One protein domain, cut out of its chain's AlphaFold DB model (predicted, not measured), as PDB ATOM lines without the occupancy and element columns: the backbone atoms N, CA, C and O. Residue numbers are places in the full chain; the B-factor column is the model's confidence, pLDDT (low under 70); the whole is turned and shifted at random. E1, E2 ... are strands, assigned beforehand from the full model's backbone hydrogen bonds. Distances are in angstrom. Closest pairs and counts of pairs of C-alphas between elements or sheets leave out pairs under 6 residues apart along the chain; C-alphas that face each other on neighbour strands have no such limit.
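What this domain is: This is residues 6 to 85 of the 96 residues of the protein "PA14 domain-containing protein" of Bacteroidetes bacterium (UniProt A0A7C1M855). With little regular structure, the model is a body rich in loops around a three-stranded sheet, E2-E1-E3, with the hairpin E4-E5 near its E3 edge; the loop of residues 55 to 63 sticks out. The printed part has 80 residues, 27 of them in five named strands, E1 to E5, all strand, and both sheets are antiparallel. It is only just compact, close to loose, with a radius of gyration of the C-alphas of 13.9 A, and spans 43 by 25 by 25 A.

Where its parts are: E1, residues 6 to 10, begins at C-alpha 6 (117.826, 126.848, 105.569). E2 is residues 21 to 25, E3 47 to 52, 17.0 A long, and E4 72 to 76. E5, residues 79 to 84, 14.9 A, ends at C-alpha 84 (120.670, 140.991, 122.006).

How they stand to each other: Inner strand E1 forms a hairpin with E2, N 7 to O 23 2.8 A, and is antiparallel to E3, N 8 to O 49 2.8 A. E3 and E4 are near each other. In hairpin E4 and E5, N 76 to O 79 is 3.0 A.

The domain as a whole: The printed part has no cut. Links E2 to E3 and E3 to E4 are long. pLDDT is under 70 at residues 32 to 33 and 83 to 85.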
ATOM      1  N   LEU A   6     119.233 126.627 105.856       95.19
ATOM      2  CA  LEU A   6     117.826 126.848 105.569       95.19
ATOM      3  C   LEU A   6     117.433 128.246 106.055       95.19
ATOM      4  O   LEU A   6     117.342 128.490 107.258       95.19
ATOM      5  N   PHE A   7     117.210 129.148 105.109       95.44
ATOM      6  CA  PHE A   7     116.685 130.490 105.312       95.44
ATOM      7  C   PHE A   7     115.158 130.459 105.375       95.44
ATOM      8  O   PHE A   7     114.508 129.831 104.539       95.44
ATOM      9  N   GLN A   8     114.586 131.205 106.317       96.19
ATOM     10  CA  GLN A   8     113.149 131.437 106.446       96.19
ATOM     11  C   GLN A   8     112.880 132.925 106.686       96.19
ATOM     12  O   GLN A   8     113.463 133.517 107.594       96.19
ATOM     13  N   LEU A   9     111.965 133.515 105.913       94.44
ATOM     14  CA  LEU A   9     111.478 134.891 106.082       94.44
ATOM     15  C   LEU A   9     110.046 134.868 106.617       94.44
ATOM     16  O   LEU A   9     109.186 134.211 106.031       94.44
ATOM     17  N   LEU A  10     109.784 135.593 107.705       95.12
ATOM     18  CA  LEU A  10     108.490 135.608 108.386       95.12
ATOM     19  C   LEU A  10     107.903 137.021 108.431       95.12
ATOM     20  O   LEU A  10     108.619 137.990 108.689       95.12
ATOM     21  N   ASN A  11     106.585 137.123 108.232       94.19
ATOM     22  CA  ASN A  11     105.831 138.385 108.241       94.19
ATOM     23  C   ASN A  11     105.449 138.849 109.659       94.19
ATOM     24  O   ASN A  11     104.299 139.173 109.942       94.19
ATOM     25  N   ASN A  12     106.398 138.762 110.582       92.56
ATOM     26  CA  ASN A  12     106.282 139.254 111.949       92.56
ATOM     27  C   ASN A  12     107.690 139.339 112.560       92.56
ATOM     28  O   ASN A  12     108.606 138.649 112.096       92.56
ATOM     29  N   PRO A  13     107.887 140.122 113.630       90.12
ATOM     30  CA  PRO A  13     109.177 140.213 114.312       90.12
ATOM     31  C   PRO A  13     109.421 139.082 115.336       90.12
ATOM     32  O   PRO A  13     110.472 139.060 115.974       90.12
ATOM     33  N   HIS A  14     108.468 138.170 115.543       90.81
ATOM     34  CA  HIS A  14     108.450 137.217 116.659       90.81
ATOM     35  C   HIS A  14     109.088 135.858 116.338       90.81
ATOM     36  O   HIS A  14     109.283 135.053 117.249       90.81
ATOM     37  N   LEU A  15     109.502 135.631 115.084       91.19
ATOM     38  CA  LEU A  15     110.073 134.368 114.600       91.19
ATOM     39  C   LEU A  15     109.107 133.176 114.768       91.19
ATOM     40  O   LEU A  15     109.536 132.050 115.046       91.19
ATOM     41  N   ASP A  16     107.809 133.415 114.601       92.31
ATOM     42  CA  ASP A  16     106.755 132.408 114.706       92.31
ATOM     43  C   ASP A  16     105.859 132.359 113.458       92.31
ATOM     44  O   ASP A  16     105.922 133.205 112.563       92.31
ATOM     45  N   GLY A  17     105.032 131.317 113.377       93.69
ATOM     46  CA  GLY A  17     104.119 131.108 112.258       93.69
ATOM     47  C   GLY A  17     104.785 130.546 110.998       93.69
ATOM     48  O   GLY A  17     105.881 129.984 111.026       93.69
ATOM     49  N   LYS A  18     104.064 130.645 109.874       95.56
ATOM     50  CA  LYS A  18     104.492 130.111 108.575       95.56
ATOM     51  C   LYS A  18     105.436 131.095 107.882       95.56
ATOM     52  O   LYS A  18     105.113 132.272 107.742       95.56
ATOM     53  N   ALA A  19     106.562 130.588 107.385       96.56
ATOM     54  CA  ALA A  19     107.465 131.373 106.555       96.56
ATOM     55  C   ALA A  19     106.798 131.763 105.223       96.56
ATOM     56  O   ALA A  19     106.176 130.932 104.556       96.56
ATOM     57  N   VAL A  20     106.965 133.025 104.833       96.25
ATOM     58  CA  VAL A  20     106.557 133.563 103.526       96.25
ATOM     59  C   VAL A  20     107.495 133.068 102.427       96.25
ATOM     60  O   VAL A  20     107.065 132.808 101.309       96.25
ATOM     61  N   MET A  21     108.774 132.892 102.760       94.75
ATOM     62  CA  MET A  21     109.787 132.351 101.859       94.75
ATOM     63  C   MET A  21     110.696 131.393 102.617       94.75
ATOM     64  O   MET A  21     111.094 131.675 103.749       94.75
ATOM     65  N   VAL A  22     111.057 130.296 101.952       96.00
ATOM     66  CA  VAL A  22     112.073 129.343 102.398       96.00
ATOM     67  C   VAL A  22     113.055 129.113 101.257       96.00
ATOM     68  O   VAL A  22     112.628 128.935 100.116       96.00
ATOM     69  N   ARG A  23     114.358 129.131 101.547       94.81
ATOM     70  CA  ARG A  23     115.404 128.797 100.569       94.81
ATOM     71  C   ARG A  23     116.652 128.254 101.253       94.81
ATOM     72  O   ARG A  23     116.805 128.397 102.461       94.81
ATOM     73  N   GLU A  24     117.547 127.666 100.475       94.81
ATOM     74  CA  GLU A  24     118.873 127.267 100.942       94.81
ATOM     75  C   GLU A  24     119.894 128.347 100.576       94.81
ATOM     76  O   GLU A  24     120.041 128.706  99.409       94.81
ATOM     77  N   ASP A  25     120.605 128.859 101.579       91.88
ATOM     78  CA  ASP A  25     121.714 129.790 101.403       91.88
ATOM     79  C   ASP A  25     123.040 129.044 101.623       91.88
ATOM     80  O   ASP A  25     123.200 128.314 102.599       91.88
ATOM     81  N   SER A  26     124.033 129.258 100.756       90.12
ATOM     82  CA  SER A  26     125.395 128.727 100.962       90.12
ATOM     83  C   SER A  26     126.201 129.517 102.000       90.12
ATOM     84  O   SER A  26     127.239 129.060 102.471       90.12
ATOM     85  N   HIS A  27     125.731 130.718 102.351       88.38
ATOM     86  CA  HIS A  27     126.352 131.623 103.312       88.38
ATOM     87  C   HIS A  27     125.267 132.379 104.082       88.38
ATOM     88  O   HIS A  27     124.284 132.822 103.491       88.38
ATOM     89  N   ILE A  28     125.467 132.600 105.384       88.75
ATOM     90  CA  ILE A  28     124.592 133.473 106.179       88.75
ATOM     91  C   ILE A  28     124.947 134.926 105.847       88.75
ATOM     92  O   ILE A  28     125.798 135.538 106.486       88.75
ATOM     93  N   ASN A  29     124.320 135.469 104.806       86.56
ATOM     94  CA  ASN A  29     124.504 136.855 104.392       86.56
ATOM     95  C   ASN A  29     123.175 137.448 103.922       86.56
ATOM     96  O   ASN A  29     122.641 137.083 102.875       86.56
ATOM     97  N   PHE A  30     122.651 138.389 104.702       83.88
ATOM     98  CA  PHE A  30     121.437 139.124 104.374       83.88
ATOM     99  C   PHE A  30     121.715 140.610 104.494       83.88
ATOM    100  O   PHE A  30     121.799 141.156 105.595       83.88
ATOM    101  N   GLY A  31     121.916 141.231 103.336       76.19
ATOM    102  CA  GLY A  31     122.320 142.624 103.237       76.19
ATOM    103  C   GLY A  31     121.270 143.598 103.768       76.19
ATOM    104  O   GLY A  31     120.098 143.270 103.954       76.19
ATOM    105  N   ARG A  32     121.705 144.844 103.975       63.25
ATOM    106  CA  ARG A  32     120.797 145.971 104.205       63.25
ATOM    107  C   ARG A  32     119.867 146.109 103.006       63.25
ATOM    108  O   ARG A  32     120.337 146.301 101.887       63.25
ATOM    109  N   THR A  33     118.564 146.070 103.246       65.50
ATOM    110  CA  THR A  33     117.578 146.333 102.204       65.50
ATOM    111  C   THR A  33     117.053 147.760 102.371       65.50
ATOM    112  O   THR A  33     116.570 148.142 103.430       65.50
ATOM    113  N   LEU A  34     117.184 148.574 101.320       71.50
ATOM    114  CA  LEU A  34     116.490 149.868 101.185       71.50
ATOM    115  C   LEU A  34     115.005 149.687 100.836       71.50
ATOM    116  O   LEU A  34     114.275 150.665 100.723       71.50
ATOM    117  N   TYR A  35     114.566 148.436 100.666       80.38
ATOM    118  CA  TYR A  35     113.223 148.037 100.265       80.38
ATOM    119  C   TYR A  35     112.784 146.792 101.035       80.38
ATOM    120  O   TYR A  35     113.593 146.147 101.709       80.38
ATOM    121  N   SER A  36     111.505 146.438 100.913       86.75
ATOM    122  CA  SER A  36     111.014 145.169 101.446       86.75
ATOM    123  C   SER A  36     111.745 143.981 100.794       86.75
ATOM    124  O   SER A  36     111.972 144.003  99.580       86.75
ATOM    125  N   PRO A  37     112.103 142.934 101.560       88.12
ATOM    126  CA  PRO A  37     112.731 141.736 101.009       88.12
ATOM    127  C   PRO A  37     111.779 140.863 100.176       88.12
ATOM    128  O   PRO A  37     112.248 139.966  99.477       88.12
ATOM    129  N   HIS A  38     110.459 141.077 100.263       90.00
ATOM    130  CA  HIS A  38     109.457 140.302  99.530       90.00
ATOM    131  C   HIS A  38     108.144 141.081  99.371       90.00
ATOM    132  O   HIS A  38     107.784 141.858 100.247       90.00
ATOM    133  N   ALA A  39     107.387 140.842  98.296       90.38
ATOM    134  CA  ALA A  39     106.141 141.571  98.022       90.38
ATOM    135  C   ALA A  39     105.099 141.457  99.156       90.38
ATOM    136  O   ALA A  39     104.415 142.429  99.461       90.38
ATOM    137  N   ASP A  40     105.036 140.299  99.817       89.56
ATOM    138  CA  ASP A  40     104.102 140.035 100.926       89.56
ATOM    139  C   ASP A  40     104.620 140.485 102.304       89.56
ATOM    140  O   ASP A  40     104.011 140.182 103.332       89.56
ATOM    141  N   ILE A  41     105.775 141.151 102.349       89.69
ATOM    142  CA  ILE A  41     106.425 141.587 103.583       89.69
ATOM    143  C   ILE A  41     106.409 143.121 103.636       89.69
ATOM    144  O   ILE A  41     106.765 143.772 102.648       89.69
ATOM    145  N   PRO A  42     105.999 143.739 104.756       84.12
ATOM    146  CA  PRO A  42     106.151 145.171 104.953       84.12
ATOM    147  C   PRO A  42     107.631 145.562 104.988       84.12
ATOM    148  O   PRO A  42     108.519 144.747 105.219       84.12
ATOM    149  N   TYR A  43     107.901 146.845 104.763       83.81
ATOM    150  CA  TYR A  43     109.265 147.375 104.755       83.81
ATOM    151  C   TYR A  43     110.038 147.096 106.059       83.81
ATOM    152  O   TYR A  43     111.222 146.774 106.017       83.81
ATOM    153  N   ASP A  44     109.346 147.170 107.195       83.12
ATOM    154  CA  ASP A  44     109.849 146.868 108.538       83.12
ATOM    155  C   ASP A  44     108.992 145.769 109.192       83.12
ATOM    156  O   ASP A  44     108.000 145.338 108.618       83.12
ATOM    157  N   TRP A  45     109.333 145.351 110.417       87.69
ATOM    158  CA  TRP A  45     108.535 144.413 111.237       87.69
ATOM    159  C   TRP A  45     108.471 142.966 110.732       87.69
ATOM    160  O   TRP A  45     107.529 142.231 111.022       87.69
ATOM    161  N   TYR A  46     109.520 142.521 110.050       90.94
ATOM    162  CA  TYR A  46     109.722 141.122 109.686       90.94
ATOM    163  C   TYR A  46     110.869 140.497 110.481       90.94
ATOM    164  O   TYR A  46     111.658 141.179 111.144       90.94
ATOM    165  N   SER A  47     110.989 139.179 110.383       92.06
ATOM    166  CA  SER A  47     112.099 138.435 110.966       92.06
ATOM    167  C   SER A  47     112.636 137.395 109.993       92.06
ATOM    168  O   SER A  47     111.965 136.979 109.048       92.06
ATOM    169  N   VAL A  48     113.894 137.017 110.205       92.88
ATOM    170  CA  VAL A  48     114.591 136.018 109.399       92.88
ATOM    171  C   VAL A  48     115.225 134.995 110.327       92.88
ATOM    172  O   VAL A  48     115.817 135.366 111.342       92.88
ATOM    173  N   ARG A  49     115.131 133.718 109.958       94.56
ATOM    174  CA  ARG A  49     115.777 132.604 110.652       94.56
ATOM    175  C   ARG A  49     116.654 131.825 109.677       94.56
ATOM    176  O   ARG A  49     116.181 131.435 108.616       94.56
ATOM    177  N   TRP A  50     117.893 131.553 110.081       94.38
ATOM    178  CA  TRP A  50     118.716 130.508 109.473       94.38
ATOM    179  C   TRP A  50     118.822 129.324 110.424       94.38
ATOM    180  O   TRP A  50     119.015 129.511 111.625       94.38
ATOM    181  N   THR A  51     118.726 128.117 109.878       94.12
ATOM    182  CA  THR A  51     119.041 126.867 110.578       94.12
ATOM    183  C   THR A  51     119.968 126.034 109.708       94.12
ATOM    184  O   THR A  51     119.716 125.880 108.515       94.12
ATOM    185  N   GLY A  52     121.033 125.492 110.282       92.19
ATOM    186  CA  GLY A  52     121.984 124.667 109.548       92.19
ATOM    187  C   GLY A  52     123.154 124.245 110.422       92.19
ATOM    188  O   GLY A  52     123.166 124.508 111.623       92.19
ATOM    189  N   ALA A  53     124.138 123.604 109.799       87.19
ATOM    190  CA  ALA A  53     125.360 123.176 110.463       87.19
ATOM    191  C   ALA A  53     126.505 124.146 110.154       87.19
ATOM    192  O   ALA A  53     126.793 124.423 108.988       87.19
ATOM    193  N   LEU A  54     127.178 124.619 111.201       81.69
ATOM    194  CA  LEU A  54     128.414 125.383 111.088       81.69
ATOM    195  C   LEU A  54     129.599 124.413 111.151       81.69
ATOM    196  O   LEU A  54     129.795 123.742 112.160       81.69
ATOM    197  N   SER A  55     130.391 124.340 110.082       82.19
ATOM    198  CA  SER A  55     131.634 123.562 110.068       82.19
ATOM    199  C   SER A  55     132.825 124.501 110.187       82.19
ATOM    200  O   SER A  55     133.035 125.348 109.319       82.19
ATOM    201  N   SER A  56     133.637 124.322 111.225       79.44
ATOM    202  CA  SER A  56     134.909 125.032 111.327       79.44
ATOM    203  C   SER A  56     135.964 124.399 110.418       79.44
ATOM    204  O   SER A  56     136.070 123.171 110.390       79.44
ATOM    205  N   PRO A  57     136.781 125.194 109.702       80.19
ATOM    206  CA  PRO A  57     137.952 124.678 108.998       80.19
ATOM    207  C   PRO A  57     139.117 124.353 109.947       80.19
ATOM    208  O   PRO A  57     140.079 123.714 109.529       80.19
ATOM    209  N   VAL A  58     139.053 124.806 111.204       84.12
ATOM    210  CA  VAL A  58     140.107 124.644 112.213       84.12
ATOM    211  C   VAL A  58     139.556 124.040 113.501       84.12
ATOM    212  O   VAL A  58     138.397 124.244 113.860       84.12
ATOM    213  N   THR A  59     140.400 123.317 114.222       87.12
ATOM    214  CA  THR A  59     140.118 122.877 115.593       87.12
ATOM    215  C   THR A  59     140.576 123.943 116.585       87.12
ATOM    216  O   THR A  59     141.677 124.468 116.431       87.12
ATOM    217  N   GLY A  60     139.779 124.213 117.618       81.44
ATOM    218  CA  GLY A  60     140.113 125.163 118.682       81.44
ATOM    219  C   GLY A  60     139.043 126.235 118.873       81.44
ATOM    220  O   GLY A  60     137.923 126.092 118.385       81.44
ATOM    221  N   GLU A  61     139.404 127.293 119.593       80.62
ATOM    222  CA  GLU A  61     138.536 128.443 119.847       80.62
ATOM    223  C   GLU A  61     138.242 129.207 118.546       80.62
ATOM    224  O   GLU A  61     139.139 129.469 117.737       80.62
ATOM    225  N   ILE A  62     136.972 129.564 118.333       76.94
ATOM    226  CA  ILE A  62     136.507 130.253 117.126       76.94
ATOM    227  C   ILE A  62     135.720 131.487 117.535       76.94
ATOM    228  O   ILE A  62     134.748 131.414 118.281       76.94
ATOM    229  N   ASN A  63     136.093 132.624 116.959       77.38
ATOM    230  CA  ASN A  63     135.358 133.864 117.137       77.38
ATOM    231  C   ASN A  63     134.252 133.981 116.083       77.38
ATOM    232  O   ASN A  63     134.528 133.965 114.882       77.38
ATOM    233  N   ILE A  64     133.006 134.149 116.532       78.44
ATOM    234  CA  ILE A  64     131.847 134.394 115.666       78.44
ATOM    235  C   ILE A  64     131.456 135.871 115.769       78.44
ATOM    236  O   ILE A  64     131.117 136.366 116.842       78.44
ATOM    237  N   GLY A  65     131.488 136.575 114.638       78.38
ATOM    238  CA  GLY A  65     131.027 137.958 114.529       78.38
ATOM    239  C   GLY A  65     129.614 138.042 113.959       78.38
ATOM    240  O   GLY A  65     129.290 137.352 112.995       78.38
ATOM    241  N   ILE A  66     128.781 138.920 114.523       80.00
ATOM    242  CA  ILE A  66     127.455 139.249 113.987       80.00
ATOM    243  C   ILE A  66     127.381 140.756 113.768       80.00
ATOM    244  O   ILE A  66     127.521 141.537 114.709       80.00
ATOM    245  N   GLU A  67     127.090 141.161 112.536       79.69
ATOM    246  CA  GLU A  67     126.770 142.545 112.198       79.69
ATOM    247  C   GLU A  67     125.263 142.674 111.932       79.69
ATOM    248  O   GLU A  67     124.728 142.099 110.983       79.69
ATOM    249  N   ARG A  68     124.551 143.426 112.781       73.31
ATOM    250  CA  ARG A  68     123.132 143.759 112.580       73.31
ATOM    251  C   ARG A  68     122.758 145.095 113.214       73.31
ATOM    252  O   ARG A  68     123.319 145.506 114.223       73.31
ATOM    253  N   ASN A  69     121.737 145.733 112.638       70.25
ATOM    254  CA  ASN A  69     121.191 147.009 113.118       70.25
ATOM    255  C   ASN A  69     120.081 146.857 114.183       70.25
ATOM    256  O   ASN A  69     119.827 147.799 114.935       70.25
ATOM    257  N   ASN A  70     119.405 145.702 114.219       77.19
ATOM    258  CA  ASN A  70     118.242 145.410 115.070       77.19
ATOM    259  C   ASN A  70     118.506 144.167 115.936       77.19
ATOM    260  O   ASN A  70     119.603 143.614 115.904       77.19
ATOM    261  N   GLY A  71     117.498 143.731 116.698       81.31
ATOM    262  CA  GLY A  71     117.618 142.584 117.593       81.31
ATOM    263  C   GLY A  71     118.004 141.288 116.876       81.31
ATOM    264  O   GLY A  71     117.533 141.010 115.772       81.31
ATOM    265  N   TYR A  72     118.863 140.497 117.513       86.19
ATOM    266  CA  TYR A  72     119.288 139.191 117.014       86.19
ATOM    267  C   TYR A  72     119.534 138.214 118.158       86.19
ATOM    268  O   TYR A  72     119.607 138.580 119.335       86.19
ATOM    269  N   ARG A  73     119.645 136.947 117.770       88.12
ATOM    270  CA  ARG A  73     119.803 135.816 118.663       88.12
ATOM    271  C   ARG A  73     120.639 134.737 117.987       88.12
ATOM    272  O   ARG A  73     120.402 134.462 116.812       88.12
ATOM    273  N   LEU A  74     121.581 134.144 118.718       86.50
ATOM    274  CA  LEU A  74     122.427 133.055 118.228       86.50
ATOM    275  C   LEU A  74     122.307 131.838 119.144       86.50
ATOM    276  O   LEU A  74     122.462 131.958 120.359       86.50
ATOM    277  N   TYR A  75     122.081 130.685 118.520       87.88
ATOM    278  CA  TYR A  75     122.185 129.379 119.152       87.88
ATOM    279  C   TYR A  75     123.282 128.572 118.464       87.88
ATOM    280  O   TYR A  75     123.356 128.590 117.234       87.88
ATOM    281  N   ILE A  76     124.096 127.863 119.241       86.12
ATOM    282  CA  ILE A  76     125.086 126.897 118.754       86.12
ATOM    283  C   ILE A  76     124.892 125.622 119.568       86.12
ATOM    284  O   ILE A  76     124.851 125.691 120.788       86.12
ATOM    285  N   ASN A  77     124.747 124.471 118.905       85.94
ATOM    286  CA  ASN A  77     124.473 123.183 119.564       85.94
ATOM    287  C   ASN A  77     123.268 123.237 120.524       85.94
ATOM    288  O   ASN A  77     123.327 122.717 121.633       85.94
ATOM    289  N   ASP A  78     122.203 123.931 120.111       84.75
ATOM    290  CA  ASP A  78     121.000 124.218 120.909       84.75
ATOM    291  C   ASP A  78     121.236 125.040 122.193       84.75
ATOM    292  O   ASP A  78     120.284 125.397 122.891       84.75
ATOM    293  N   GLU A  79     122.479 125.438 122.463       83.38
ATOM    294  CA  GLU A  79     122.836 126.334 123.550       83.38
ATOM    295  C   GLU A  79     122.675 127.795 123.133       83.38
ATOM    296  O   GLU A  79     122.950 128.208 122.002       83.38
ATOM    297  N   PHE A  80     122.193 128.597 124.073       79.94
ATOM    298  CA  PHE A  80     121.899 129.999 123.866       79.94
ATOM    299  C   PHE A  80     123.124 130.879 124.108       79.94
ATOM    300  O   PHE A  80     123.437 131.209 125.248       79.94
ATOM    301  N   ILE A  81     123.789 131.295 123.029       80.81
ATOM    302  CA  ILE A  81     125.061 132.022 123.124       80.81
ATOM    303  C   ILE A  81     124.840 133.535 123.259       80.81
ATOM    304  O   ILE A  81     125.533 134.208 124.019       80.81
ATOM    305  N   ILE A  82     123.881 134.101 122.511       76.00
ATOM    306  CA  ILE A  82     123.630 135.554 122.498       76.00
ATOM    307  C   ILE A  82     122.126 135.855 122.468       76.00
ATOM    308  O   ILE A  82     121.436 135.437 121.537       76.00
ATOM    309  N   ASP A  83     121.654 136.688 123.408       69.75
ATOM    310  CA  ASP A  83     120.394 137.444 123.302       69.75
ATOM    311  C   ASP A  83     120.699 138.932 123.271       69.75
ATOM    312  O   ASP A  83     120.982 139.549 124.300       69.75
ATOM    313  N   ASN A  84     120.609 139.542 122.097       68.62
ATOM    314  CA  ASN A  84     120.670 140.991 122.006       68.62
ATOM    315  C   ASN A  84     119.390 141.504 121.362       68.62
ATOM    316  O   ASN A  84     119.378 141.995 120.238       68.62
ATOM    317  N   ARG A  85     118.277 141.352 122.088       59.19
ATOM    318  CA  ARG A  85     116.954 141.855 121.683       59.19
ATOM    319  C   ARG A  85     116.829 143.383 121.764       59.19
ATOM    320  O   ARG A  85     115.853 143.931 121.264       59.19
TER     321      ARG A  85